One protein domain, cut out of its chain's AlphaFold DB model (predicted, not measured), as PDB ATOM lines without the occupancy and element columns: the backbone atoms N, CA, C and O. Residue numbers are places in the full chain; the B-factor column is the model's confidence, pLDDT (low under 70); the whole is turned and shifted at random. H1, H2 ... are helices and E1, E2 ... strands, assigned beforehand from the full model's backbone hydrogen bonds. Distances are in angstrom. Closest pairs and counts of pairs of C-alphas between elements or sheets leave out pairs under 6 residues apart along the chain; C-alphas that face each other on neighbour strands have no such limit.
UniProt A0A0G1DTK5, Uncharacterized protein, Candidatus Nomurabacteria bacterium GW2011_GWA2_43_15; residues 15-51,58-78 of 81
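AT A GLANCE: This is residues 15 to 51 and 58 to 78 of the 81 residues of an uncharacterized protein of Candidatus Nomurabacteria bacterium GW2011_GWA2_43_15 (UniProt A0A0G1DTK5). A small sheet of three strands forms the base of the domain, and two helices meet at a corner away from it, making a tent: H1 comes down to the sheet with its first half, over E3, and H2 only grazes the sheet with its residues 44 to 50, mostly near E2. The printed part has 58 residues, with two named helices and three named strands in the order E1, H1, H2, E2, E3. The sheet runs E1, E3, E2 and is mixed; the class is mixed, helices and strands. The whole is compact, with a radius of gyration of the C-alphas of 10.8 A, and rounded, with spans of 29 by 23 by 18 A.

IN THESE COORDINATES: E1 is residues 15 to 17, beginning at C-alpha 15 at (130.723, 120.744, 157.157), and is 6.7 A long. H1, residues 23 to 34, is 16.1 A from first to last C-alpha and begins at C-alpha 23 at (137.109, 112.080, 168.167). H2, residues 38 to 50, measures 18.2 A. After the cut come E2, residues 63 to 67, 13.4 A long, and E3, residues 72 to 77, 16.9 A long, ending at C-alpha 77 at (127.534, 109.198, 164.265).

HOW THE PARTS SIT: E1 and E2 are edge strands, and E3 is the inner strand. E1 and E3 are parallel at 31 degrees, with N 16 and O 73 2.8 A apart, within hydrogen-bond range. E3 and E2 form a hairpin, antiparallel at 155 degrees; N 66 and O 74, and N 76 and O 64, are each 2.8 A apart, within hydrogen-bond range. H1 is on the sheet at a height over the sheet of 9.8 A and lies over E3. On the local plane its line and that of E3 stand at 30.1 degrees, only just slantwise to the strands. The closest C-alphas of H1 and E3 are those of Leu 25 and Leu 75, 6.9 A apart. H2 only grazes the sheet with its residues 44 to 50; its closest C-alphas to E2 are those of Arg 49 and His 67, 6.4 A. H1 and H2 are close but not clearly touching, with Trp 32 and Leu 41 the closest at 7.2 A between C-alphas; they run opposite ways at a steep tilt of 59 degrees. In H1 and H2 every O i to N i+4 pair is within hydrogen-bond range.

THE WHOLE: The two C-alphas farthest apart are those of His 21 and Asn 50, 29.6 A. Residues 52 to 57 are cut out, and C-alphas 51 and 58 are 11.3 A apart across the cut, in the link from H2 to E2. The links E1 to H1, H1 to H2 and E2 to E3 are tight. Mean pLDDT of the printed part is 77.7; residues 47 to 51 and 58 to 61 are under 70.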
ATOM      1  N   PHE A  15     131.136 121.818 156.258       87.38
ATOM      2  CA  PHE A  15     130.723 120.744 157.157       87.38
ATOM      3  C   PHE A  15     130.458 121.261 158.566       87.38
ATOM      4  O   PHE A  15     131.126 122.173 159.046       87.38
ATOM      5  N   LYS A  16     129.495 120.649 159.248       89.38
ATOM      6  CA  LYS A  16     129.203 120.850 160.665       89.38
ATOM      7  C   LYS A  16     129.283 119.505 161.368       89.38
ATOM      8  O   LYS A  16     128.678 118.536 160.919       89.38
ATOM      9  N   LEU A  17     129.995 119.439 162.483       88.75
ATOM     10  CA  LEU A  17     129.959 118.255 163.333       88.75
ATOM     11  C   LEU A  17     128.743 118.344 164.249       88.75
ATOM     12  O   LEU A  17     128.586 119.338 164.956       88.75
ATOM     13  N   LYS A  18     127.890 117.313 164.266       86.19
ATOM     14  CA  LYS A  18     126.795 117.247 165.246       86.19
ATOM     15  C   LYS A  18     127.322 117.180 166.677       86.19
ATOM     16  O   LYS A  18     126.722 117.771 167.565       86.19
ATOM     17  N   ASP A  19     128.439 116.481 166.872       86.31
ATOM     18  CA  ASP A  19     129.178 116.469 168.130       86.31
ATOM     19  C   ASP A  19     130.621 116.963 167.908       86.31
ATOM     20  O   ASP A  19     131.471 116.195 167.448       86.31
ATOM     21  N   PRO A  20     130.933 118.235 168.214       82.19
ATOM     22  CA  PRO A  20     132.270 118.792 168.011       82.19
ATOM     23  C   PRO A  20     133.314 118.195 168.964       82.19
ATOM     24  O   PRO A  20     134.511 118.390 168.763       82.19
ATOM     25  N   HIS A  21     132.910 117.454 169.999       84.44
ATOM     26  CA  HIS A  21     133.839 116.774 170.903       84.44
ATOM     27  C   HIS A  21     134.188 115.352 170.452       84.44
ATOM     28  O   HIS A  21     135.201 114.815 170.896       84.44
ATOM     29  N   SER A  22     133.432 114.774 169.520       85.38
ATOM     30  CA  SER A  22     133.637 113.409 169.058       85.38
ATOM     31  C   SER A  22     134.950 113.266 168.286       85.38
ATOM     32  O   SER A  22     135.067 113.711 167.142       85.38
ATOM     33  N   GLU A  23     135.866 112.473 168.836       85.69
ATOM     34  CA  GLU A  23     137.109 112.080 168.167       85.69
ATOM     35  C   GLU A  23     136.870 111.382 166.820       85.69
ATOM     36  O   GLU A  23     137.581 111.664 165.865       85.69
ATOM     37  N   THR A  24     135.829 110.546 166.692       84.88
ATOM     38  CA  THR A  24     135.486 109.871 165.422       84.88
ATOM     39  C   THR A  24     135.166 110.876 164.315       84.88
ATOM     40  O   THR A  24     135.796 110.862 163.268       84.88
ATOM     41  N   LEU A  25     134.218 111.787 164.564       86.00
ATOM     42  CA  LEU A  25     133.860 112.862 163.636       86.00
ATOM     43  C   LEU A  25     135.061 113.746 163.275       86.00
ATOM     44  O   LEU A  25     135.264 114.044 162.103       86.00
ATOM     45  N   LYS A  26     135.888 114.115 164.261       86.56
ATOM     46  CA  LYS A  26     137.126 114.872 164.021       86.56
ATOM     47  C   LYS A  26     138.109 114.117 163.132       86.56
ATOM     48  O   LYS A  26     138.679 114.712 162.225       86.56
ATOM     49  N   LYS A  27     138.296 112.820 163.378       85.69
ATOM     50  CA  LYS A  27     139.188 111.960 162.597       85.69
ATOM     51  C   LYS A  27     138.711 111.829 161.152       85.69
ATOM     52  O   LYS A  27     139.527 111.977 160.257       85.69
ATOM     53  N   VAL A  28     137.409 111.632 160.934       84.06
ATOM     54  CA  VAL A  28     136.819 111.568 159.587       84.06
ATOM     55  C   VAL A  28     137.008 112.887 158.845       84.06
ATOM     56  O   VAL A  28     137.450 112.879 157.706       84.06
ATOM     57  N   VAL A  29     136.753 114.029 159.491       85.56
ATOM     58  CA  VAL A  29     137.009 115.347 158.884       85.56
ATOM     59  C   VAL A  29     138.479 115.520 158.521       85.56
ATOM     60  O   VAL A  29     138.782 115.944 157.413       85.56
ATOM     61  N   HIS A  30     139.386 115.166 159.430       87.44
ATOM     62  CA  HIS A  30     140.823 115.247 159.189       87.44
ATOM     63  C   HIS A  30     141.264 114.324 158.039       87.44
ATOM     64  O   HIS A  30     142.065 114.724 157.198       87.44
ATOM     65  N   ASP A  31     140.741 113.100 157.973       83.25
ATOM     66  CA  ASP A  31     141.007 112.172 156.872       83.25
ATOM     67  C   ASP A  31     140.455 112.718 155.549       83.25
ATOM     68  O   ASP A  31     141.149 112.750 154.537       83.25
ATOM     69  N   TRP A  32     139.245 113.267 155.557       83.62
ATOM     70  CA  TRP A  32     138.664 113.870 154.365       83.62
ATOM     71  C   TRP A  32     139.379 115.145 153.918       83.62
ATOM     72  O   TRP A  32     139.378 115.440 152.731       83.62
ATOM     73  N   GLU A  33     139.993 115.888 154.838       84.94
ATOM     74  CA  GLU A  33     140.769 117.094 154.536       84.94
ATOM     75  C   GLU A  33     142.155 116.776 153.962       84.94
ATOM     76  O   GLU A  33     142.633 117.486 153.076       84.94
ATOM     77  N   HIS A  34     142.804 115.715 154.453       83.31
ATOM     78  CA  HIS A  34     144.205 115.420 154.139       83.31
ATOM     79  C   HIS A  34     144.427 114.190 153.246       83.31
ATOM     80  O   HIS A  34     145.450 114.120 152.564       83.31
ATOM     81  N   HIS A  35     143.517 113.215 153.259       76.00
ATOM     82  CA  HIS A  35     143.680 111.904 152.616       76.00
ATOM     83  C   HIS A  35     142.649 111.633 151.515       76.00
ATOM     84  O   HIS A  35     142.936 110.862 150.594       76.00
ATOM     85  N   SER A  36     141.465 112.246 151.571       73.12
ATOM     86  CA  SER A  36     140.466 112.074 150.514       73.12
ATOM     87  C   SER A  36     140.774 112.933 149.292       73.12
ATOM     88  O   SER A  36     141.048 114.122 149.379       73.12
ATOM     89  N   ASP A  37     140.684 112.330 148.108       74.94
ATOM     90  CA  ASP A  37     140.701 113.087 146.861       74.94
ATOM     91  C   ASP A  37     139.452 113.974 146.770       74.94
ATOM     92  O   ASP A  37     138.337 113.497 147.000       74.94
ATOM     93  N   HIS A  38     139.617 115.223 146.318       72.44
ATOM     94  CA  HIS A  38     138.507 116.155 146.071       72.44
ATOM     95  C   HIS A  38     137.376 115.492 145.272       72.44
ATOM     96  O   HIS A  38     136.214 115.603 145.642       72.44
ATOM     97  N   ASN A  39     137.717 114.756 144.208       75.31
ATOM     98  CA  ASN A  39     136.733 114.079 143.363       75.31
ATOM     99  C   ASN A  39     135.985 112.972 144.115       75.31
ATOM    100  O   ASN A  39     134.775 112.877 143.973       75.31
ATOM    101  N   LYS A  40     136.663 112.192 144.972       73.69
ATOM    102  CA  LYS A  40     136.014 111.143 145.778       73.69
ATOM    103  C   LYS A  40     135.050 111.735 146.795       73.69
ATOM    104  O   LYS A  40     133.939 111.235 146.932       73.69
ATOM    105  N   LEU A  41     135.460 112.801 147.485       77.25
ATOM    106  CA  LEU A  41     134.584 113.500 148.421       77.25
ATOM    107  C   LEU A  41     133.388 114.111 147.680       77.25
ATOM    108  O   LEU A  41     132.255 114.021 148.141       77.25
ATOM    109  N   HIS A  42     133.622 114.696 146.508       76.56
ATOM    110  CA  HIS A  42     132.563 115.293 145.708       76.56
ATOM    111  C   HIS A  42     131.580 114.243 145.164       76.56
ATOM    112  O   HIS A  42     130.377 114.482 145.225       76.56
ATOM    113  N   ASP A  43     132.051 113.080 144.699       75.81
ATOM    114  CA  ASP A  43     131.207 111.943 144.299       75.81
ATOM    115  C   ASP A  43     130.371 111.426 145.481       75.81
ATOM    116  O   ASP A  43     129.147 111.334 145.379       75.81
ATOM    117  N   LEU A  44     131.002 111.208 146.638       70.94
ATOM    118  CA  LEU A  44     130.350 110.752 147.871       70.94
ATOM    119  C   LEU A  44     129.207 111.686 148.300       70.94
ATOM    120  O   LEU A  44     128.118 111.242 148.675       70.94
ATOM    121  N   LEU A  45     129.418 112.998 148.210       74.31
ATOM    122  CA  LEU A  45     128.393 113.986 148.546       74.31
ATOM    123  C   LEU A  45     127.373 114.198 147.421       74.31
ATOM    124  O   LEU A  45     126.218 114.531 147.695       74.31
ATOM    125  N   HIS A  46     127.767 114.000 146.163       72.38
ATOM    126  CA  HIS A  46     126.861 114.035 145.019       72.38
ATOM    127  C   HIS A  46     125.828 112.901 145.093       72.38
ATOM    128  O   HIS A  46     124.649 113.123 144.792       72.38
ATOM    129  N   GLU A  47     126.222 111.720 145.574       62.94
ATOM    130  CA  GLU A  47     125.292 110.630 145.893       62.94
ATOM    131  C   GLU A  47     124.350 111.005 147.049       62.94
ATOM    132  O   GLU A  47     123.131 110.844 146.927       62.94
ATOM    133  N   ALA A  48     124.869 111.617 148.123       61.28
ATOM    134  CA  ALA A  48     124.046 112.109 149.236       61.28
ATOM    135  C   ALA A  48     123.025 113.182 148.797       61.28
ATOM    136  O   ALA A  48     121.899 113.222 149.299       61.28
ATOM    137  N   ARG A  49     123.390 114.030 147.826       60.34
ATOM    138  CA  ARG A  49     122.533 115.082 147.257       60.34
ATOM    139  C   ARG A  49     121.402 114.526 146.380       60.34
ATOM    140  O   ARG A  49     120.293 115.059 146.429       60.34
ATOM    141  N   ASN A  50     121.653 113.472 145.599       58.06
ATOM    142  CA  ASN A  50     120.647 112.852 144.723       58.06
ATOM    143  C   ASN A  50     119.734 111.843 145.439       58.06
ATOM    144  O   ASN A  50     118.659 111.527 144.933       58.06
ATOM    145  N   ALA A  51     120.094 111.387 146.641       55.50
ATOM    146  CA  ALA A  51     119.300 110.460 147.448       55.50
ATOM    147  C   ALA A  51     118.060 111.096 148.130       55.50
ATOM    148  O   ALA A  51     117.620 110.614 149.178       55.50
ATOM    149  N   PHE A  58     126.321 107.113 154.077       55.50
ATOM    150  CA  PHE A  58     127.705 106.677 153.973       55.50
ATOM    151  C   PHE A  58     128.080 106.086 155.338       55.50
ATOM    152  O   PHE A  58     127.710 106.643 156.367       55.50
ATOM    153  N   LYS A  59     128.721 104.919 155.370       49.56
ATOM    154  CA  LYS A  59     129.323 104.361 156.585       49.56
ATOM    155  C   LYS A  59     130.824 104.278 156.355       49.56
ATOM    156  O   LYS A  59     131.342 103.204 156.076       49.56
ATOM    157  N   ASP A  60     131.504 105.403 156.520       58.88
ATOM    158  CA  ASP A  60     132.915 105.386 156.905       58.88
ATOM    159  C   ASP A  60     132.968 105.421 158.417       58.88
ATOM    160  O   ASP A  60     132.390 106.322 159.025       58.88
ATOM    161  N   GLU A  61     133.601 104.427 159.034       62.41
ATOM    162  CA  GLU A  61     133.831 104.395 160.487       62.41
ATOM    163  C   GLU A  61     132.565 104.653 161.351       62.41
ATOM    164  O   GLU A  61     132.660 105.041 162.515       62.41
ATOM    165  N   GLY A  62     131.361 104.431 160.802       71.19
ATOM    166  CA  GLY A  62     130.087 104.692 161.476       71.19
ATOM    167  C   GLY A  62     129.614 106.153 161.458       71.19
ATOM    168  O   GLY A  62     128.863 106.534 162.351       71.19
ATOM    169  N   VAL A  63     129.997 106.974 160.477       77.88
ATOM    170  CA  VAL A  63     129.579 108.386 160.355       77.88
ATOM    171  C   VAL A  63     128.733 108.616 159.101       77.88
ATOM    172  O   VAL A  63     129.161 108.272 158.009       77.88
ATOM    173  N   THR A  64     127.566 109.243 159.260       78.38
ATOM    174  CA  THR A  64     126.661 109.663 158.182       78.38
ATOM    175  C   THR A  64     126.805 111.164 157.919       78.38
ATOM    176  O   THR A  64     126.830 111.955 158.861       78.38
ATOM    177  N   ALA A  65     126.840 111.562 156.645       81.88
ATOM    178  CA  ALA A  65     126.759 112.958 156.219       81.88
ATOM    179  C   ALA A  65     125.348 113.303 155.720       81.88
ATOM    180  O   ALA A  65     124.793 112.600 154.877       81.88
ATOM    181  N   VAL A  66     124.776 114.403 156.206       80.06
ATOM    182  CA  VAL A  66     123.445 114.896 155.826       80.06
ATOM    183  C   VAL A  66     123.582 116.237 155.125       80.06
ATOM    184  O   VAL A  66     124.085 117.188 155.712       80.06
ATOM    185  N   HIS A  67     123.122 116.334 153.878       84.19
ATOM    186  CA  HIS A  67     123.116 117.592 153.134       84.19
ATOM    187  C   HIS A  67     121.924 118.471 153.533       84.19
ATOM    188  O   HIS A  67     120.781 118.007 153.560       84.19
ATOM    189  N   HIS A  68     122.184 119.752 153.785       81.25
ATOM    190  CA  HIS A  68     121.171 120.763 154.077       81.25
ATOM    191  C   HIS A  68     120.957 121.683 152.873       81.25
ATOM    192  O   HIS A  68     121.892 121.997 152.139       81.25
ATOM    193  N   SER A  69     119.724 122.163 152.690       76.38
ATOM    194  CA  SER A  69     119.348 123.057 151.581       76.38
ATOM    195  C   SER A  69     120.159 124.357 151.532       76.38
ATOM    196  O   SER A  69     120.317 124.933 150.461       76.38
ATOM    197  N   ASP A  70     120.717 124.780 152.669       79.25
ATOM    198  CA  ASP A  70     121.583 125.957 152.794       79.25
ATOM    199  C   ASP A  70     123.022 125.716 152.286       79.25
ATOM    200  O   ASP A  70     123.873 126.601 152.370       79.25
ATOM    201  N   GLY A  71     123.313 124.521 151.759       78.44
ATOM    202  CA  GLY A  71     124.576 124.188 151.094       78.44
ATOM    203  C   GLY A  71     125.695 123.699 152.017       78.44
ATOM    204  O   GLY A  71     126.853 123.681 151.602       78.44
ATOM    205  N   TYR A  72     125.377 123.307 153.254       85.88
ATOM    206  CA  TYR A  72     126.323 122.665 154.173       85.88
ATOM    207  C   TYR A  72     125.917 121.219 154.478       85.88
ATOM    208  O   TYR A  72     124.770 120.820 154.275       85.88
ATOM    209  N   TYR A  73     126.862 120.439 154.994       85.69
ATOM    210  CA  TYR A  73     126.656 119.052 155.396       85.69
ATOM    211  C   TYR A  73     126.816 118.907 156.908       85.69
ATOM    212  O   TYR A  73     127.756 119.455 157.478       85.69
ATOM    213  N   THR A  74     125.945 118.155 157.572       87.12
ATOM    214  CA  THR A  74     126.138 117.765 158.975       87.12
ATOM    215  C   THR A  74     126.678 116.345 159.043       87.12
ATOM    216  O   THR A  74     126.111 115.450 158.426       87.12
ATOM    217  N   LEU A  75     127.753 116.129 159.800       86.81
ATOM    218  CA  LEU A  75     128.284 114.803 160.101       86.81
ATOM    219  C   LEU A  75     127.736 114.307 161.439       86.81
ATOM    220  O   LEU A  75     127.857 114.980 162.467       86.81
ATOM    221  N   GLU A  76     127.157 113.112 161.423       86.12
ATOM    222  CA  GLU A  76     126.518 112.467 162.567       86.12
ATOM    223  C   GLU A  76     127.065 111.051 162.751       86.12
ATOM    224  O   GLU A  76     127.253 110.318 161.783       86.12
ATOM    225  N   LYS A  77     127.282 110.618 163.995       83.69
ATOM    226  CA  LYS A  77     127.534 109.198 164.265       83.69
ATOM    227  C   LYS A  77     126.263 108.390 164.005       83.69
ATOM    228  O   LYS A  77     125.174 108.769 164.423       83.69
ATOM    229  N   THR A  78     126.428 107.255 163.347       72.12
ATOM    230  CA  THR A  78     125.383 106.266 163.094       72.12
ATOM    231  C   THR A  78     125.438 105.251 164.228       72.12
ATOM    232  O   THR A  78     126.167 104.263 164.144       72.12
TER     233      THR A  78